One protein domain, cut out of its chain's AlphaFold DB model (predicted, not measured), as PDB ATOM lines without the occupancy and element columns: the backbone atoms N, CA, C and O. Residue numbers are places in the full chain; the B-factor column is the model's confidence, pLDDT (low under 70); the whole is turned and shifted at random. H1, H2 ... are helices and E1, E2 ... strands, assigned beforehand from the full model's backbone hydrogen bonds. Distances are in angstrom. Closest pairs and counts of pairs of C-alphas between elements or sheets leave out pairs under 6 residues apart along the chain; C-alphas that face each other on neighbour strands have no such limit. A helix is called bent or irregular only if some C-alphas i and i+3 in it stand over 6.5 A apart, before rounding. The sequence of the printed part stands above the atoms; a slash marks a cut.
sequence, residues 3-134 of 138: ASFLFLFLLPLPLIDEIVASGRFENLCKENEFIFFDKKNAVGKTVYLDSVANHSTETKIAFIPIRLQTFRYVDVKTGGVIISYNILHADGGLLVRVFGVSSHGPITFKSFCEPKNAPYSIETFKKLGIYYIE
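What this domain is: This is residues 3 to 134 of the 138 residues of an uncharacterized protein of Iodobacter fluviatilis (UniProt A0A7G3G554). The model is a long, narrow rod built on one antiparallel sheet of four strands, with the long helix H2 over the end of the sheet where E3 begins and E4 ends, and with H1 sticking out beyond H2 at the tip. After E4 comes the small helix H4 near the start of H2; the long link of residues 100 to 121 then runs back along the sheet to H5, near the sheet's other end, where residues 131 to 132 pair with E2. The printed part has 132 residues with five named helices and four named strands, in the order H1, H2, E1, H3, E2, E3, E4, H4, H5; the sheet's order is E1, E4, E3, E2. The class is mixed, helices and strands. The whole is loose, with a radius of gyration of the C-alphas of 19.2 A, and its spans are 68 by 25 by 24 A.

Where its parts are: The first helix, H1, covers residues 3 to 10, with C-alpha 3 at (-2.340, 40.611, 34.044). H2 is the longest helix, residues 13 to 31, and measures 27.5 A from first to last C-alpha. It has a kink of 30 degrees near residue 23, and is neither bent nor irregular, but only just: C-alphas 20 and 23 are 6.1 A apart. E1, residues 35 to 37, and H3, residues 39 to 42, follow. E2 is residues 46 to 55, 25.9 A long. E3, residues 64 to 75, is the longest strand at 35.8 A, and begins at C-alpha 64 at (-13.058, 15.801, 40.831). E4, residues 81 to 90, measures 26.5 A. H4 is residues 94 to 99, and H5 is residues 122 to 127, ending at C-alpha 127 at (-6.055, -18.589, 55.649).

How they stand to each other: The sheet is twisted, with E1 and E2 as edge strands. E2, E3 and E4 form a meander, each strand the antiparallel neighbour of the one before; E2 and E3 are a hairpin, and so are E3 and E4. E2 and E3 stand at 158 degrees, with N 55 and O 68 2.9 A apart, within hydrogen-bond range. E3 and E4 stand at 166 degrees, with N 69 and O 87 at 2.8 A. E1 and E4 are antiparallel at 163 degrees, with N 36 and O 84 at 2.8 A. H2 is on the sheet, making two layers, a helix on one face of a sheet, at a height over the sheet of 8.3 A. It lies over E4 and only just over E3, on which 3 of its C-alphas fall, and runs along the strands, at 2 degrees to E4 on the local plane. The closest C-alphas of H2 and E4 are those of Cys 29 and Leu 88, 6.6 A apart. H3 only grazes the sheet, with its residues 39 to 42. H4 only just touches H2, with 3 pairs of C-alphas within 8 A, made by residues 14 to 15 of H2 alone; the closest C-alphas are those of Pro 14 and Leu 94, 6.0 A apart, and the two helices run opposite ways at a steep tilt of 49 degrees. H1 and H2 meet only through their link. H5 touches no helix and is not on the sheet. Every O i to N i+4 pair is within hydrogen-bond range in H1, H4 and H5, and 13 of 15 are in H2; H3 is too short for such a pair.

The domain as a whole: The C-alphas farthest apart are those of Ala 3 and Gly 44, at 68.5 A. Residues 3 to 10, which belong to H1, stand free; the body without them spans 56 by 25 by 24 A. The printed part has no cut, and the link from H4 to H5, 22 residues, is long. Residues 88 to 89 of E4 pair with residues 112 to 113 of that link, antiparallel. The mean pLDDT of the printed part is 81.0; it is under 70 at residues 3 to 4, 7, 53 to 60, 100 to 103 and 118 to 123.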
ATOM      1  N   ALA A   3      -2.223  42.023  34.428       63.03
ATOM      2  CA  ALA A   3      -2.340  40.611  34.044       63.03
ATOM      3  C   ALA A   3      -1.528  39.640  34.930       63.03
ATOM      4  O   ALA A   3      -2.010  38.554  35.238       63.03
ATOM      5  N   SER A   4      -0.329  40.025  35.395       67.12
ATOM      6  CA  SER A   4       0.515  39.153  36.238       67.12
ATOM      7  C   SER A   4      -0.059  38.910  37.634       67.12
ATOM      8  O   SER A   4       0.088  37.813  38.161       67.12
ATOM      9  N   PHE A   5      -0.736  39.899  38.226       71.88
ATOM     10  CA  PHE A   5      -1.389  39.714  39.524       71.88
ATOM     11  C   PHE A   5      -2.580  38.764  39.419       71.88
ATOM     12  O   PHE A   5      -2.745  37.889  40.258       71.88
ATOM     13  N   LEU A   6      -3.365  38.883  38.349       72.19
ATOM     14  CA  LEU A   6      -4.523  38.028  38.107       72.19
ATOM     15  C   LEU A   6      -4.105  36.555  37.946       72.19
ATOM     16  O   LEU A   6      -4.749  35.663  38.488       72.19
ATOM     17  N   PHE A   7      -2.960  36.305  37.306       69.81
ATOM     18  CA  PHE A   7      -2.384  34.965  37.188       69.81
ATOM     19  C   PHE A   7      -1.979  34.366  38.545       69.81
ATOM     20  O   PHE A   7      -2.258  33.197  38.797       69.81
ATOM     21  N   LEU A   8      -1.388  35.163  39.445       73.38
ATOM     22  CA  LEU A   8      -0.995  34.715  40.790       73.38
ATOM     23  C   LEU A   8      -2.195  34.307  41.662       73.38
ATOM     24  O   LEU A   8      -2.065  33.399  42.477       73.38
ATOM     25  N   PHE A   9      -3.360  34.932  41.472       73.25
ATOM     26  CA  PHE A   9      -4.582  34.581  42.206       73.25
ATOM     27  C   PHE A   9      -5.369  33.421  41.583       73.25
ATOM     28  O   PHE A   9      -6.063  32.710  42.307       73.25
ATOM     29  N   LEU A  10      -5.265  33.202  40.268       73.50
ATOM     30  CA  LEU A  10      -5.983  32.117  39.586       73.50
ATOM     31  C   LEU A  10      -5.258  30.767  39.650       73.50
ATOM     32  O   LEU A  10      -5.909  29.727  39.680       73.50
ATOM     33  N   LEU A  11      -3.924  30.766  39.698       73.81
ATOM     34  CA  LEU A  11      -3.115  29.544  39.727       73.81
ATOM     35  C   LEU A  11      -3.377  28.617  40.938       73.81
ATOM     36  O   LEU A  11      -3.369  27.403  40.736       73.81
ATOM     37  N   PRO A  12      -3.654  29.107  42.168       78.25
ATOM     38  CA  PRO A  12      -3.949  28.230  43.299       78.25
ATOM     39  C   PRO A  12      -5.406  27.750  43.339       78.25
ATOM     40  O   PRO A  12      -5.687  26.797  44.062       78.25
ATOM     41  N   LEU A  13      -6.337  28.363  42.591       77.81
ATOM     42  CA  LEU A  13      -7.762  27.994  42.638       77.81
ATOM     43  C   LEU A  13      -8.004  26.495  42.400       77.81
ATOM     44  O   LEU A  13      -8.739  25.893  43.183       77.81
ATOM     45  N   PRO A  14      -7.367  25.849  41.407       75.31
ATOM     46  CA  PRO A  14      -7.510  24.412  41.222       75.31
ATOM     47  C   PRO A  14      -6.992  23.558  42.391       75.31
ATOM     48  O   PRO A  14      -7.511  22.471  42.606       75.31
ATOM     49  N   LEU A  15      -5.986  24.021  43.148       78.88
ATOM     50  CA  LEU A  15      -5.490  23.314  44.339       78.88
ATOM     51  C   LEU A  15      -6.453  23.473  45.516       78.88
ATOM     52  O   LEU A  15      -6.691  22.518  46.252       78.88
ATOM     53  N   ILE A  16      -7.019  24.672  45.683       79.88
ATOM     54  CA  ILE A  16      -8.025  24.953  46.714       79.88
ATOM     55  C   ILE A  16      -9.261  24.069  46.500       79.88
ATOM     56  O   ILE A  16      -9.799  23.536  47.470       79.88
ATOM     57  N   ASP A  17      -9.667  23.858  45.245       75.62
ATOM     58  CA  ASP A  17     -10.761  22.946  44.897       75.62
ATOM     59  C   ASP A  17     -10.506  21.517  45.401       75.62
ATOM     60  O   ASP A  17     -11.377  20.912  46.030       75.62
ATOM     61  N   GLU A  18      -9.282  21.002  45.225       81.69
ATOM     62  CA  GLU A  18      -8.921  19.671  45.719       81.69
ATOM     63  C   GLU A  18      -8.869  19.590  47.253       81.69
ATOM     64  O   GLU A  18      -9.275  18.579  47.827       81.69
ATOM     65  N   ILE A  19      -8.451  20.662  47.934       84.56
ATOM     66  CA  ILE A  19      -8.448  20.714  49.405       84.56
ATOM     67  C   ILE A  19      -9.881  20.620  49.944       84.56
ATOM     68  O   ILE A  19     -10.145  19.830  50.850       84.56
ATOM     69  N   VAL A  20     -10.827  21.372  49.376       83.88
ATOM     70  CA  VAL A  20     -12.248  21.292  49.769       83.88
ATOM     71  C   VAL A  20     -12.827  19.918  49.435       83.88
ATOM     72  O   VAL A  20     -13.629  19.371  50.202       83.88
ATOM     73  N   ALA A  21     -12.415  19.341  48.306       85.19
ATOM     74  CA  ALA A  21     -12.865  18.025  47.898       85.19
ATOM     75  C   ALA A  21     -12.390  16.914  48.844       85.19
ATOM     76  O   ALA A  21     -13.140  15.962  49.049       85.19
ATOM     77  N   SER A  22     -11.220  17.058  49.475       87.88
ATOM     78  CA  SER A  22     -10.663  16.040  50.376       87.88
ATOM     79  C   SER A  22     -11.607  15.686  51.534       87.88
ATOM     80  O   SER A  22     -11.959  14.521  51.707       87.88
ATOM     81  N   GLY A  23     -12.133  16.679  52.260       87.50
ATOM     82  CA  GLY A  23     -13.049  16.435  53.382       87.50
ATOM     83  C   GLY A  23     -14.387  15.824  52.949       87.50
ATOM     84  O   GLY A  23     -14.953  14.980  53.642       87.50
ATOM     85  N   ARG A  24     -14.895  16.205  51.770       87.69
ATOM     86  CA  ARG A  24     -16.108  15.592  51.200       87.69
ATOM     87  C   ARG A  24     -15.848  14.158  50.742       87.69
ATOM     88  O   ARG A  24     -16.711  13.304  50.927       87.69
ATOM     89  N   PHE A  25     -14.671  13.892  50.185       89.69
ATOM     90  CA  PHE A  25     -14.264  12.557  49.768       89.69
ATOM     91  C   PHE A  25     -14.143  11.621  50.971       89.69
ATOM     92  O   PHE A  25     -14.658  10.510  50.925       89.69
ATOM     93  N   GLU A  26     -13.583  12.089  52.088       89.44
ATOM     94  CA  GLU A  26     -13.550  11.316  53.336       89.44
ATOM     95  C   GLU A  26     -14.944  10.940  53.852       89.44
ATOM     96  O   GLU A  26     -15.138   9.835  54.360       89.44
ATOM     97  N   ASN A  27     -15.926  11.835  53.721       89.31
ATOM     98  CA  ASN A  27     -17.304  11.523  54.096       89.31
ATOM     99  C   ASN A  27     -17.922  10.495  53.144       89.31
ATOM    100  O   ASN A  27     -18.482   9.511  53.623       89.31
ATOM    101  N   LEU A  28     -17.727  10.641  51.828       88.81
ATOM    102  CA  LEU A  28     -18.156   9.622  50.863       88.81
ATOM    103  C   LEU A  28     -17.516   8.259  51.143       88.81
ATOM    104  O   LEU A  28     -18.192   7.239  51.034       88.81
ATOM    105  N   CYS A  29     -16.240   8.227  51.531       89.06
ATOM    106  CA  CYS A  29     -15.561   6.996  51.922       89.06
ATOM    107  C   CYS A  29     -16.255   6.307  53.097       89.06
ATOM    108  O   CYS A  29     -16.436   5.096  53.059       89.06
ATOM    109  N   LYS A  30     -16.671   7.067  54.117       89.12
ATOM    110  CA  LYS A  30     -17.395   6.527  55.280       89.12
ATOM    111  C   LYS A  30     -18.802   6.061  54.909       89.12
ATOM    112  O   LYS A  30     -19.231   5.007  55.359       89.12
ATOM    113  N   GLU A  31     -19.508   6.822  54.075       88.50
ATOM    114  CA  GLU A  31     -20.863   6.483  53.616       88.50
ATOM    115  C   GLU A  31     -20.892   5.224  52.742       88.50
ATOM    116  O   GLU A  31     -21.867   4.476  52.763       88.50
ATOM    117  N   ASN A  32     -19.822   4.980  51.984       87.00
ATOM    118  CA  ASN A  32     -19.712   3.849  51.068       87.00
ATOM    119  C   ASN A  32     -18.797   2.734  51.596       87.00
ATOM    120  O   ASN A  32     -18.473   1.808  50.842       87.00
ATOM    121  N   GLU A  33     -18.385   2.796  52.869       85.06
ATOM    122  CA  GLU A  33     -17.629   1.728  53.518       85.06
ATOM    123  C   GLU A  33     -18.534   0.498  53.648       85.06
ATOM    124  O   GLU A  33     -19.339   0.361  54.567       85.06
ATOM    125  N   PHE A  34     -18.412  -0.404  52.680       86.06
ATOM    126  CA  PHE A  34     -19.216  -1.611  52.600       86.06
ATOM    127  C   PHE A  34     -18.322  -2.832  52.442       86.06
ATOM    128  O   PHE A  34     -17.465  -2.900  51.556       86.06
ATOM    129  N   ILE A  35     -18.579  -3.820  53.294       87.25
ATOM    130  CA  ILE A  35     -17.989  -5.146  53.226       87.25
ATOM    131  C   ILE A  35     -19.062  -6.181  53.548       87.25
ATOM    132  O   ILE A  35     -19.662  -6.192  54.623       87.25
ATOM    133  N   PHE A  36     -19.265  -7.091  52.612       87.75
ATOM    134  CA  PHE A  36     -20.024  -8.308  52.795       87.75
ATOM    135  C   PHE A  36     -19.068  -9.494  52.746       87.75
ATOM    136  O   PHE A  36     -18.253  -9.619  51.829       87.75
ATOM    137  N   PHE A  37     -19.185 -10.381  53.732       87.75
ATOM    138  CA  PHE A  37     -18.433 -11.624  53.756       87.75
ATOM    139  C   PHE A  37     -19.271 -12.749  54.365       87.75
ATOM    140  O   PHE A  37     -19.526 -12.765  55.574       87.75
ATOM    141  N   ASP A  38     -19.650 -13.722  53.537       87.25
ATOM    142  CA  ASP A  38     -20.341 -14.928  53.982       87.25
ATOM    143  C   ASP A  38     -19.356 -15.937  54.587       87.25
ATOM    144  O   ASP A  38     -19.022 -16.972  54.010       87.25
ATOM    145  N   LYS A  39     -18.885 -15.631  55.799       82.81
ATOM    146  CA  LYS A  39     -17.949 -16.483  56.550       82.81
ATOM    147  C   LYS A  39     -18.428 -17.926  56.697       82.81
ATOM    148  O   LYS A  39     -17.600 -18.832  56.722       82.81
ATOM    149  N   LYS A  40     -19.742 -18.135  56.838       84.06
ATOM    150  CA  LYS A  40     -20.323 -19.460  57.089       84.06
ATOM    151  C   LYS A  40     -20.187 -20.354  55.865       84.06
ATOM    152  O   LYS A  40     -19.860 -21.526  56.013       84.06
ATOM    153  N   ASN A  41     -20.403 -19.788  54.681       85.00
ATOM    154  CA  ASN A  41     -20.380 -20.543  53.436       85.00
ATOM    155  C   ASN A  41     -19.054 -20.439  52.678       85.00
ATOM    156  O   ASN A  41     -18.913 -21.120  51.671       85.00
ATOM    157  N   ALA A  42     -18.099 -19.622  53.133       84.62
ATOM    158  CA  ALA A  42     -16.839 -19.378  52.433       84.62
ATOM    159  C   ALA A  42     -15.806 -20.509  52.541       84.62
ATOM    160  O   ALA A  42     -15.047 -20.738  51.600       84.62
ATOM    161  N   VAL A  43     -15.737 -21.198  53.683       88.19
ATOM    162  CA  VAL A  43     -14.673 -22.181  53.942       88.19
ATOM    163  C   VAL A  43     -14.765 -23.339  52.946       88.19
ATOM    164  O   VAL A  43     -15.815 -23.959  52.790       88.19
ATOM    165  N   GLY A  44     -13.655 -23.639  52.270       87.19
ATOM    166  CA  GLY A  44     -13.565 -24.708  51.275       87.19
ATOM    167  C   GLY A  44     -14.185 -24.368  49.917       87.19
ATOM    168  O   GLY A  44     -14.257 -25.245  49.053       87.19
ATOM    169  N   LYS A  45     -14.649 -23.130  49.702       89.56
ATOM    170  CA  LYS A  45     -15.182 -22.699  48.406       89.56
ATOM    171  C   LYS A  45     -14.078 -22.319  47.439       89.56
ATOM    172  O   LYS A  45     -13.040 -21.786  47.824       89.56
ATOM    173  N   THR A  46     -14.366 -22.541  46.166       91.94
ATOM    174  CA  THR A  46     -13.578 -22.003  45.064       91.94
ATOM    175  C   THR A  46     -14.322 -20.802  44.516       91.94
ATOM    176  O   THR A  46     -15.484 -20.927  44.136       91.94
ATOM    177  N   VAL A  47     -13.676 -19.644  44.511       90.69
ATOM    178  CA  VAL A  47     -14.258 -18.382  44.067       90.69
ATOM    179  C   VAL A  47     -13.476 -17.803  42.899       90.69
ATOM    180  O   VAL A  47     -12.267 -18.004  42.789       90.69
ATOM    181  N   TYR A  48     -14.162 -17.035  42.065       90.12
ATOM    182  CA  TYR A  48     -13.550 -16.174  41.057       90.12
ATOM    183  C   TYR A  48     -14.098 -14.755  41.191       90.12
ATOM    184  O   TYR A  48     -15.144 -14.533  41.808       90.12
ATOM    185  N   LEU A  49     -13.367 -13.788  40.642       88.50
ATOM    186  CA  LEU A  49     -13.846 -12.416  40.519       88.50
ATOM    187  C   LEU A  49     -14.845 -12.360  39.355       88.50
ATOM    188  O   LEU A  49     -14.432 -12.450  38.204       88.50
ATOM    189  N   ASP A  50     -16.138 -12.247  39.657       85.25
ATOM    190  CA  ASP A  50     -17.221 -12.264  38.657       85.25
ATOM    191  C   ASP A  50     -17.145 -11.046  37.736       85.25
ATOM    192  O   ASP A  50     -17.024 -11.136  36.518       85.25
ATOM    193  N   SER A  51     -17.145  -9.871  38.353       71.81
ATOM    194  CA  SER A  51     -16.947  -8.604  37.674       71.81
ATOM    195  C   SER A  51     -16.565  -7.537  38.691       71.81
ATOM    196  O   SER A  51     -16.969  -7.577  39.858       71.81
ATOM    197  N   VAL A  52     -15.771  -6.564  38.244       73.38
ATOM    198  CA  VAL A  52     -15.650  -5.285  38.945       73.38
ATOM    199  C   VAL A  52     -16.766  -4.413  38.397       73.38
ATOM    200  O   VAL A  52     -16.676  -3.906  37.277       73.38
ATOM    201  N   ALA A  53     -17.847  -4.278  39.160       67.56
ATOM    202  CA  ALA A  53     -18.907  -3.356  38.797       67.56
ATOM    203  C   ALA A  53     -18.373  -1.936  39.009       67.56
ATOM    204  O   ALA A  53     -18.294  -1.432  40.130       67.56
ATOM    205  N   ASN A  54     -17.940  -1.317  37.912       62.22
ATOM    206  CA  ASN A  54     -17.539   0.080  37.886       62.22
ATOM    207  C   ASN A  54     -18.803   0.931  37.844       62.22
ATOM    208  O   ASN A  54     -19.272   1.320  36.774       62.22
ATOM    209  N   HIS A  55     -19.364   1.214  39.009       62.94
ATOM    210  CA  HIS A  55     -20.348   2.268  39.115       62.94
ATOM    211  C   HIS A  55     -19.580   3.585  39.143       62.94
ATOM    212  O   HIS A  55     -18.989   3.969  40.148       62.94
ATOM    213  N   SER A  56     -19.591   4.343  38.048       53.28
ATOM    214  CA  SER A  56     -19.442   5.783  38.221       53.28
ATOM    215  C   SER A  56     -20.667   6.219  39.013       53.28
ATOM    216  O   SER A  56     -21.715   6.502  38.438       53.28
ATOM    217  N   THR A  57     -20.591   6.224  40.342       53.12
ATOM    218  CA  THR A  57     -21.399   7.172  41.089       53.12
ATOM    219  C   THR A  57     -21.012   8.504  40.476       53.12
ATOM    220  O   THR A  57     -19.900   8.977  40.684       53.12
ATOM    221  N   GLU A  58     -21.876   9.065  39.628       51.38
ATOM    222  CA  GLU A  58     -21.665  10.324  38.897       51.38
ATOM    223  C   GLU A  58     -21.559  11.537  39.842       51.38
ATOM    224  O   GLU A  58     -21.786  12.686  39.471       51.38
ATOM    225  N   THR A  59     -21.206  11.299  41.096       61.81
ATOM    226  CA  THR A  59     -20.961  12.298  42.103       61.81
ATOM    227  C   THR A  59     -19.592  12.894  41.830       61.81
ATOM    228  O   THR A  59     -18.554  12.374  42.232       61.81
ATOM    229  N   LYS A  60     -19.585  14.023  41.130       67.19
ATOM    230  CA  LYS A  60     -18.428  14.912  41.133       67.19
ATOM    231  C   LYS A  60     -18.379  15.613  42.483       67.19
ATOM    232  O   LYS A  60     -19.354  16.248  42.886       67.19
ATOM    233  N   ILE A  61     -17.242  15.537  43.165       75.75
ATOM    234  CA  ILE A  61     -16.960  16.466  44.255       75.75
ATOM    235  C   ILE A  61     -16.200  17.627  43.637       75.75
ATOM    236  O   ILE A  61     -15.042  17.485  43.254       75.75
ATOM    237  N   ALA A  62     -16.882  18.765  43.520       78.31
ATOM    238  CA  ALA A  62     -16.369  19.926  42.807       78.31
ATOM    239  C   ALA A  62     -15.937  19.558  41.373       78.31
ATOM    240  O   ALA A  62     -16.778  19.073  40.608       78.31
ATOM    241  N   PHE A  63     -14.666  19.726  40.996       76.94
ATOM    242  CA  PHE A  63     -14.166  19.313  39.678       76.94
ATOM    243  C   PHE A  63     -13.488  17.942  39.672       76.94
ATOM    244  O   PHE A  63     -12.795  17.625  38.701       76.94
ATOM    245  N   ILE A  64     -13.682  17.119  40.701       84.62
ATOM    246  CA  ILE A  64     -13.058  15.801  40.831       84.62
ATOM    247  C   ILE A  64     -14.078  14.693  40.529       84.62
ATOM    248  O   ILE A  64     -15.051  14.541  41.273       84.62
ATOM    249  N   PRO A  65     -13.890  13.920  39.443       85.62
ATOM    250  CA  PRO A  65     -14.659  12.711  39.194       85.62
ATOM    251  C   PRO A  65     -14.379  11.669  40.274       85.62
ATOM    252  O   PRO A  65     -13.220  11.381  40.572       85.62
ATOM    253  N   ILE A  66     -15.444  11.087  40.820       86.81
ATOM    254  CA  ILE A  66     -15.368   9.967  41.754       86.81
ATOM    255  C   ILE A  66     -15.932   8.721  41.066       86.81
ATOM    256  O   ILE A  66     -16.879   8.807  40.285       86.81
ATOM    257  N   ARG A  67     -15.338   7.559  41.328       88.19
ATOM    258  CA  ARG A  67     -15.803   6.252  40.851       88.19
ATOM    259  C   ARG A  67     -15.939   5.300  42.026       88.19
ATOM    260  O   ARG A  67     -15.036   5.207  42.850       88.19
ATOM    261  N   LEU A  68     -17.041   4.568  42.069       87.62
ATOM    262  CA  LEU A  68     -17.280   3.467  42.988       87.62
ATOM    263  C   LEU A  68     -17.053   2.145  42.250       87.62
ATOM    264  O   LEU A  68     -17.740   1.808  41.289       87.62
ATOM    265  N   GLN A  69     -16.086   1.370  42.709       88.31
ATOM    266  CA  GLN A  69     -15.823   0.033  42.205       88.31
ATOM    267  C   GLN A  69     -16.320  -0.986  43.217       88.31
ATOM    268  O   GLN A  69     -15.819  -1.045  44.338       88.31
ATOM    269  N   THR A  70     -17.288  -1.806  42.827       89.12
ATOM    270  CA  THR A  70     -17.738  -2.926  43.652       89.12
ATOM    271  C   THR A  70     -17.087  -4.208  43.156       89.12
ATOM    272  O   THR A  70     -17.326  -4.658  42.034       89.12
ATOM    273  N   PHE A  71     -16.264  -4.807  44.010       87.81
ATOM    274  CA  PHE A  71     -15.632  -6.100  43.780       87.81
ATOM    275  C   PHE A  71     -16.549  -7.201  44.293       87.81
ATOM    276  O   PHE A  71     -17.041  -7.110  45.419       87.81
ATOM    277  N   ARG A  72     -16.768  -8.243  43.483       89.94
ATOM    278  CA  ARG A  72     -17.617  -9.390  43.828       89.94
ATOM    279  C   ARG A  72     -16.901 -10.703  43.539       89.94
ATOM    280  O   ARG A  72     -16.616 -11.021  42.388       89.94
ATOM    281  N   TYR A  73     -16.663 -11.480  44.589       89.44
ATOM    282  CA  TYR A  73     -16.153 -12.843  44.486       89.44
ATOM    283  C   TYR A  73     -17.303 -13.822  44.659       89.44
ATOM    284  O   TYR A  73     -18.001 -13.796  45.681       89.44
ATOM    285  N   VAL A  74     -17.489 -14.686  43.669       91.62
ATOM    286  CA  VAL A  74     -18.609 -15.628  43.613       91.62
ATOM    287  C   VAL A  74     -18.106 -17.065  43.620       91.62
ATOM    288  O   VAL A  74     -17.039 -17.356  43.084       91.62
ATOM    289  N   ASP A  75     -18.864 -17.963  44.242       92.38
ATOM    290  CA  ASP A  75     -18.586 -19.400  44.245       92.38
ATOM    291  C   ASP A  75     -18.800 -19.993  42.849       92.38
ATOM    292  O   ASP A  75     -19.882 -19.870  42.274       92.38
ATOM    293  N   VAL A  76     -17.798 -20.708  42.340       90.94
ATOM    294  CA  VAL A  76     -17.827 -21.365  41.023       90.94
ATOM    295  C   VAL A  76     -19.000 -22.337  40.897       90.94
ATOM    296  O   VAL A  76     -19.577 -22.473  39.823       90.94
ATOM    297  N   LYS A  77     -19.366 -23.025  41.986       90.75
ATOM    298  CA  LYS A  77     -20.396 -24.075  41.944       90.75
ATOM    299  C   LYS A  77     -21.820 -23.533  41.981       90.75
ATOM    300  O   LYS A  77     -22.710 -24.136  41.395       90.75
ATOM    301  N   THR A  78     -22.047 -22.465  42.742       90.44
ATOM    302  CA  THR A  78     -23.402 -21.980  43.058       90.44
ATOM    303  C   THR A  78     -23.712 -20.612  42.459       90.44
ATOM    304  O   THR A  78     -24.873 -20.219  42.441       90.44
ATOM    305  N   GLY A  79     -22.698 -19.865  42.013       89.00
ATOM    306  CA  GLY A  79     -22.831 -18.460  41.619       89.00
ATOM    307  C   GLY A  79     -23.130 -17.513  42.789       89.00
ATOM    308  O   GLY A  79     -23.325 -16.317  42.580       89.00
ATOM    309  N   GLY A  80     -23.179 -18.016  44.029       90.62
ATOM    310  CA  GLY A  80     -23.446 -17.207  45.213       90.62
ATOM    311  C   GLY A  80     -22.288 -16.261  45.526       90.62
ATOM    312  O   GLY A  80     -21.124 -16.649  45.450       90.62
ATOM    313  N   VAL A  81     -22.602 -15.021  45.908       91.06
ATOM    314  CA  VAL A  81     -21.595 -14.044  46.348       91.06
ATOM    315  C   VAL A  81     -21.031 -14.485  47.696       91.06
ATOM    316  O   VAL A  81     -21.771 -14.599  48.669       91.06
ATOM    317  N   ILE A  82     -19.719 -14.704  47.762       90.69
ATOM    318  CA  ILE A  82     -19.011 -15.056  49.000       90.69
ATOM    319  C   ILE A  82     -18.423 -13.803  49.642       90.69
ATOM    320  O   ILE A  82     -18.498 -13.628  50.860       90.69
ATOM    321  N   ILE A  83     -17.862 -12.910  48.826       88.81
ATOM    322  CA  ILE A  83     -17.257 -11.653  49.270       88.81
ATOM    323  C   ILE A  83     -17.713 -10.542  48.336       88.81
ATOM    324  O   ILE A  83     -17.678 -10.699  47.116       88.81
ATOM    325  N   SER A  84     -18.093  -9.403  48.907       88.75
ATOM    326  CA  SER A  84     -18.313  -8.175  48.152       88.75
ATOM    327  C   SER A  84     -17.799  -6.984  48.939       88.75
ATOM    328  O   SER A  84     -18.044  -6.892  50.138       88.75
ATOM    329  N   TYR A  85     -17.112  -6.057  48.288       88.81
ATOM    330  CA  TYR A  85     -16.706  -4.809  48.928       88.81
ATOM    331  C   TYR A  85     -16.598  -3.680  47.913       88.81
ATOM    332  O   TYR A  85     -16.502  -3.915  46.707       88.81
ATOM    333  N   ASN A  86     -16.611  -2.457  48.426       88.88
ATOM    334  CA  ASN A  86     -16.514  -1.242  47.634       88.88
ATOM    335  C   ASN A  86     -15.119  -0.627  47.750       88.88
ATOM    336  O   ASN A  86     -14.548  -0.601  48.835       88.88
ATOM    337  N   ILE A  87     -14.601  -0.087  46.654       89.06
ATOM    338  CA  ILE A  87     -13.470   0.842  46.645       89.06
ATOM    339  C   ILE A  87     -13.948   2.129  45.983       89.06
ATOM    340  O   ILE A  87     -14.544   2.093  44.906       89.06
ATOM    341  N   LEU A  88     -13.701   3.271  46.616       90.00
ATOM    342  CA  LEU A  88     -13.915   4.571  45.983       90.00
ATOM    343  C   LEU A  88     -12.595   5.092  45.445       90.00
ATOM    344  O   LEU A  88     -11.588   5.073  46.148       90.00
ATOM    345  N   HIS A  89     -12.635   5.627  44.232       90.12
ATOM    346  CA  HIS A  89     -11.524   6.281  43.564       90.12
ATOM    347  C   HIS A  89     -11.888   7.727  43.246       90.12
ATOM    348  O   HIS A  89     -12.936   7.991  42.666       90.12
ATOM    349  N   ALA A  90     -11.011   8.654  43.600       89.75
ATOM    350  CA  ALA A  90     -10.997  10.015  43.106       89.75
ATOM    351  C   ALA A  90      -9.978  10.113  41.968       89.75
ATOM    352  O   ALA A  90      -8.809   9.757  42.133       89.75
ATOM    353  N   ASP A  91     -10.416  10.618  40.822       86.38
ATOM    354  CA  ASP A  91      -9.519  10.957  39.720       86.38
ATOM    355  C   ASP A  91      -8.786  12.277  40.004       86.38
ATOM    356  O   ASP A  91      -9.101  13.000  40.944       86.38
ATOM    357  N   GLY A  92      -7.804  12.639  39.182       83.00
ATOM    358  CA  GLY A  92      -7.160  13.946  39.276       83.00
ATOM    359  C   GLY A  92      -8.125  15.107  39.028       83.00
ATOM    360  O   GLY A  92      -9.000  15.020  38.158       83.00
ATOM    361  N   GLY A  93      -7.946  16.207  39.766       79.25
ATOM    362  CA  GLY A  93      -8.684  17.455  39.578       79.25
ATOM    363  C   GLY A  93      -8.297  18.198  38.296       79.25
ATOM    364  O   GLY A  93      -7.667  17.659  37.381       79.25
ATOM    365  N   LEU A  94      -8.695  19.469  38.199       79.44
ATOM    366  CA  LEU A  94      -8.495  20.267  36.984       79.44
ATOM    367  C   LEU A  94      -7.014  20.377  36.582       79.44
ATOM    368  O   LEU A  94      -6.715  20.269  35.397       79.44
ATOM    369  N   LEU A  95      -6.088  20.532  37.537       77.88
ATOM    370  CA  LEU A  95      -4.653  20.640  37.228       77.88
ATOM    371  C   LEU A  95      -4.107  19.388  36.569       77.88
ATOM    372  O   LEU A  95      -3.429  19.475  35.552       77.88
ATOM    373  N   VAL A  96      -4.428  18.232  37.140       81.19
ATOM    374  CA  VAL A  96      -3.979  16.942  36.625       81.19
ATOM    375  C   VAL A  96      -4.492  16.732  35.203       81.19
ATOM    376  O   VAL A  96      -3.721  16.365  34.320       81.19
ATOM    377  N   ARG A  97      -5.772  17.037  34.955       76.88
ATOM    378  CA  ARG A  97      -6.388  16.838  33.636       76.88
ATOM    379  C   ARG A  97      -5.942  17.851  32.581       76.88
ATOM    380  O   ARG A  97      -5.854  17.483  31.418       76.88
ATOM    381  N   VAL A  98      -5.696  19.108  32.960       77.12
ATOM    382  CA  VAL A  98      -5.321  20.181  32.016       77.12
ATOM    383  C   VAL A  98      -3.824  20.183  31.727       77.12
ATOM    384  O   VAL A  98      -3.429  20.351  30.577       77.12
ATOM    385  N   PHE A  99      -2.990  19.993  32.748       74.88
ATOM    386  CA  PHE A  99      -1.534  20.082  32.615       74.88
ATOM    387  C   PHE A  99      -0.847  18.722  32.482       74.88
ATOM    388  O   PHE A  99       0.369  18.679  32.325       74.88
ATOM    389  N   GLY A 100      -1.602  17.617  32.521       66.81
ATOM    390  CA  GLY A 100      -1.070  16.279  32.263       66.81
ATOM    391  C   GLY A 100       0.010  15.863  33.261       66.81
ATOM    392  O   GLY A 100       1.022  15.283  32.872       66.81
ATOM    393  N   VAL A 101      -0.179  16.191  34.543       68.81
ATOM    394  CA  VAL A 101       0.732  15.752  35.611       68.81
ATOM    395  C   VAL A 101       0.727  14.218  35.646       68.81
ATOM    396  O   VAL A 101      -0.323  13.603  35.502       68.81
ATOM    397  N   SER A 102       1.885  13.585  35.849       60.62
ATOM    398  CA  SER A 102       2.060  12.119  35.808       60.62
ATOM    399  C   SER A 102       1.252  11.324  36.849       60.62
ATOM    400  O   SER A 102       1.254  10.096  36.816       60.62
ATOM    401  N   SER A 103       0.563  12.000  37.771       64.25
ATOM    402  CA  SER A 103      -0.389  11.390  38.700       64.25
ATOM    403  C   SER A 103      -1.774  11.324  38.063       64.25
ATOM    404  O   SER A 103      -2.269  12.334  37.589       64.25
ATOM    405  N   HIS A 104      -2.442  10.170  38.110       76.62
ATOM    406  CA  HIS A 104      -3.838  10.043  37.666       76.62
ATOM    407  C   HIS A 104      -4.868  10.450  38.736       76.62
ATOM    408  O   HIS A 104      -6.062  10.502  38.438       76.62
ATOM    409  N   GLY A 105      -4.425  10.729  39.968       84.00
ATOM    410  CA  GLY A 105      -5.269  11.093  41.110       84.00
ATOM    411  C   GLY A 105      -5.035  12.525  41.609       84.00
ATOM    412  O   GLY A 105      -4.136  13.202  41.104       84.00
ATOM    413  N   PRO A 106      -5.817  12.985  42.603       85.88
ATOM    414  CA  PRO A 106      -5.651  14.288  43.240       85.88
ATOM    415  C   PRO A 106      -4.228  14.493  43.759       85.88
ATOM    416  O   PRO A 106      -3.556  13.547  44.172       85.88
ATOM    417  N   ILE A 107      -3.770  15.741  43.750       83.75
ATOM    418  CA  ILE A 107      -2.441  16.132  44.228       83.75
ATOM    419  C   ILE A 107      -2.457  16.287  45.752       83.75
ATOM    420  O   ILE A 107      -1.466  15.993  46.419       83.75
ATOM    421  N   THR A 108      -3.572  16.760  46.314       85.00
ATOM    422  CA  THR A 108      -3.630  17.196  47.718       85.00
ATOM    423  C   THR A 108      -4.140  16.138  48.701       85.00
ATOM    424  O   THR A 108      -4.057  16.357  49.909       85.00
ATOM    425  N   PHE A 109      -4.638  14.987  48.232       87.31
ATOM    426  CA  PHE A 109      -5.139  13.911  49.096       87.31
ATOM    427  C   PHE A 109      -5.050  12.526  48.436       87.31
ATOM    428  O   PHE A 109      -4.783  12.394  47.243       87.31
ATOM    429  N   LYS A 110      -5.274  11.465  49.224       88.38
ATOM    430  CA  LYS A 110      -5.237  10.079  48.737       88.38
ATOM    431  C   LYS A 110      -6.379   9.822  47.749       88.38
ATOM    432  O   LYS A 110      -7.546   9.969  48.092       88.38
ATOM    433  N   SER A 111      -6.038   9.342  46.556       87.94
ATOM    434  CA  SER A 111      -6.970   9.122  45.444       87.94
ATOM    435  C   SER A 111      -7.920   7.935  45.605       87.94
ATOM    436  O   SER A 111      -8.702   7.668  44.702       87.94
ATOM    437  N   PHE A 112      -7.858   7.178  46.700       90.38
ATOM    438  CA  PHE A 112      -8.759   6.050  46.910       90.38
ATOM    439  C   PHE A 112      -8.938   5.694  48.384       90.38
ATOM    440  O   PHE A 112      -8.054   5.938  49.217       90.38
ATOM    441  N   CYS A 113     -10.060   5.050  48.683       89.44
ATOM    442  CA  CYS A 113     -10.338   4.449  49.979       89.44
ATOM    443  C   CYS A 113     -11.014   3.089  49.816       89.44
ATOM    444  O   CYS A 113     -11.806   2.862  48.903       89.44
ATOM    445  N   GLU A 114     -10.679   2.192  50.733       87.12
ATOM    446  CA  GLU A 114     -11.178   0.825  50.808       87.12
ATOM    447  C   GLU A 114     -11.469   0.485  52.282       87.12
ATOM    448  O   GLU A 114     -10.865   1.094  53.177       87.12
ATOM    449  N   PRO A 115     -12.375  -0.467  52.566       82.31
ATOM    450  CA  PRO A 115     -12.663  -0.900  53.924       82.31
ATOM    451  C   PRO A 115     -11.400  -1.432  54.602       82.31
ATOM    452  O   PRO A 115     -10.692  -2.269  54.041       82.31
ATOM    453  N   LYS A 116     -11.155  -1.030  55.856       73.44
ATOM    454  CA  LYS A 116      -9.945  -1.440  56.608       73.44
ATOM    455  C   LYS A 116      -9.773  -2.959  56.725       73.44
ATOM    456  O   LYS A 116      -8.656  -3.442  56.857       73.44
ATOM    457  N   ASN A 117     -10.886  -3.692  56.700       70.31
ATOM    458  CA  ASN A 117     -10.937  -5.148  56.821       70.31
ATOM    459  C   ASN A 117     -11.340  -5.839  55.509       70.31
ATOM    460  O   ASN A 117     -11.812  -6.978  55.555       70.31
ATOM    461  N   ALA A 118     -11.225  -5.165  54.359       66.25
ATOM    462  CA  ALA A 118     -11.472  -5.810  53.075       66.25
ATOM    463  C   ALA A 118     -10.585  -7.069  52.971       66.25
ATOM    464  O   ALA A 118      -9.409  -7.029  53.328       66.25
ATOM    465  N   PRO A 119     -11.109  -8.226  52.549       64.25
ATOM    466  CA  PRO A 119     -10.294  -9.418  52.382       64.25
ATOM    467  C   PRO A 119      -9.605  -9.302  51.014       64.25
ATOM    468  O   PRO A 119     -10.014  -9.915  50.037       64.25
ATOM    469  N   TYR A 120      -8.603  -8.426  50.932       61.31
ATOM    470  CA  TYR A 120      -7.994  -7.968  49.675       61.31
ATOM    471  C   TYR A 120      -6.836  -8.847  49.192       61.31
ATOM    472  O   TYR A 120      -6.249  -8.579  48.146       61.31
ATOM    473  N   SER A 121      -6.467  -9.890  49.936       62.84
ATOM    474  CA  SER A 121      -5.315 -10.709  49.577       62.84
ATOM    475  C   SER A 121      -5.667 -12.181  49.421       62.84
ATOM    476  O   SER A 121      -6.358 -12.782  50.245       62.84
ATOM    477  N   ILE A 122      -5.079 -12.788  48.391       59.88
ATOM    478  CA  ILE A 122      -5.031 -14.242  48.194       59.88
ATOM    479  C   ILE A 122      -4.553 -14.943  49.478       59.88
ATOM    480  O   ILE A 122      -4.984 -16.047  49.789       59.88
ATOM    481  N   GLU A 123      -3.693 -14.299  50.267       66.25
ATOM    482  CA  GLU A 123      -3.241 -14.804  51.567       66.25
ATOM    483  C   GLU A 123      -4.365 -14.871  52.606       66.25
ATOM    484  O   GLU A 123      -4.447 -15.838  53.366       66.25
ATOM    485  N   THR A 124      -5.252 -13.876  52.625       73.44
ATOM    486  CA  THR A 124      -6.449 -13.877  53.476       73.44
ATOM    487  C   THR A 124      -7.387 -15.001  53.056       73.44
ATOM    488  O   THR A 124      -7.862 -15.752  53.905       73.44
ATOM    489  N   PHE A 125      -7.580 -15.195  51.749       79.44
ATOM    490  CA  PHE A 125      -8.382 -16.301  51.220       79.44
ATOM    491  C   PHE A 125      -7.796 -17.662  51.598       79.44
ATOM    492  O   PHE A 125      -8.510 -18.499  52.150       79.44
ATOM    493  N   LYS A 126      -6.483 -17.850  51.427       75.31
ATOM    494  CA  LYS A 126      -5.778 -19.079  51.822       75.31
ATOM    495  C   LYS A 126      -5.959 -19.399  53.306       75.31
ATOM    496  O   LYS A 126      -6.267 -20.541  53.638       75.31
ATOM    497  N   LYS A 127      -5.830 -18.408  54.198       81.12
ATOM    498  CA  LYS A 127      -6.055 -18.589  55.649       81.12
ATOM    499  C   LYS A 127      -7.490 -19.010  55.983       81.12
ATOM    500  O   LYS A 127      -7.706 -19.689  56.979       81.12
ATOM    501  N   LEU A 128      -8.453 -18.608  55.158       81.00
ATOM    502  CA  LEU A 128      -9.875 -18.914  55.319       81.00
ATOM    503  C   LEU A 128     -10.298 -20.197  54.580       81.00
ATOM    504  O   LEU A 128     -11.474 -20.551  54.599       81.00
ATOM    505  N   GLY A 129      -9.359 -20.892  53.925       85.12
ATOM    506  CA  GLY A 129      -9.653 -22.071  53.108       85.12
ATOM    507  C   GLY A 129     -10.451 -21.748  51.841       85.12
ATOM    508  O   GLY A 129     -11.160 -22.614  51.338       85.12
ATOM    509  N   ILE A 130     -10.375 -20.509  51.353       87.31
ATOM    510  CA  ILE A 130     -10.998 -20.056  50.107       87.31
ATOM    511  C   ILE A 130      -9.965 -20.187  48.985       87.31
ATOM    512  O   ILE A 130      -8.847 -19.672  49.087       87.31
ATOM    513  N   TYR A 131     -10.342 -20.850  47.897       89.31
ATOM    514  CA  TYR A 131      -9.495 -21.033  46.721       89.31
ATOM    515  C   TYR A 131      -9.878 -20.019  45.647       89.31
ATOM    516  O   TYR A 131     -11.019 -20.005  45.205       89.31
ATOM    517  N   TYR A 132      -8.939 -19.181  45.221       88.19
ATOM    518  CA  TYR A 132      -9.161 -18.228  44.134       88.19
ATOM    519  C   TYR A 132      -8.715 -18.820  42.798       88.19
ATOM    520  O   TYR A 132      -7.609 -19.360  42.717       88.19
ATOM    521  N   ILE A 133      -9.555 -18.697  41.774       89.81
ATOM    522  CA  ILE A 133      -9.230 -19.056  40.391       89.81
ATOM    523  C   ILE A 133      -9.512 -17.883  39.451       89.81
ATOM    524  O   ILE A 133     -10.251 -16.957  39.795       89.81
ATOM    525  N   GLU A 134      -8.931 -17.938  38.254       86.75
ATOM    526  CA  GLU A 134      -9.334 -17.046  37.169       86.75
ATOM    527  C   GLU A 134     -10.808 -17.280  36.802       86.75
ATOM    528  O   GLU A 134     -11.304 -18.403  36.957       86.75
TER     529      GLU A 134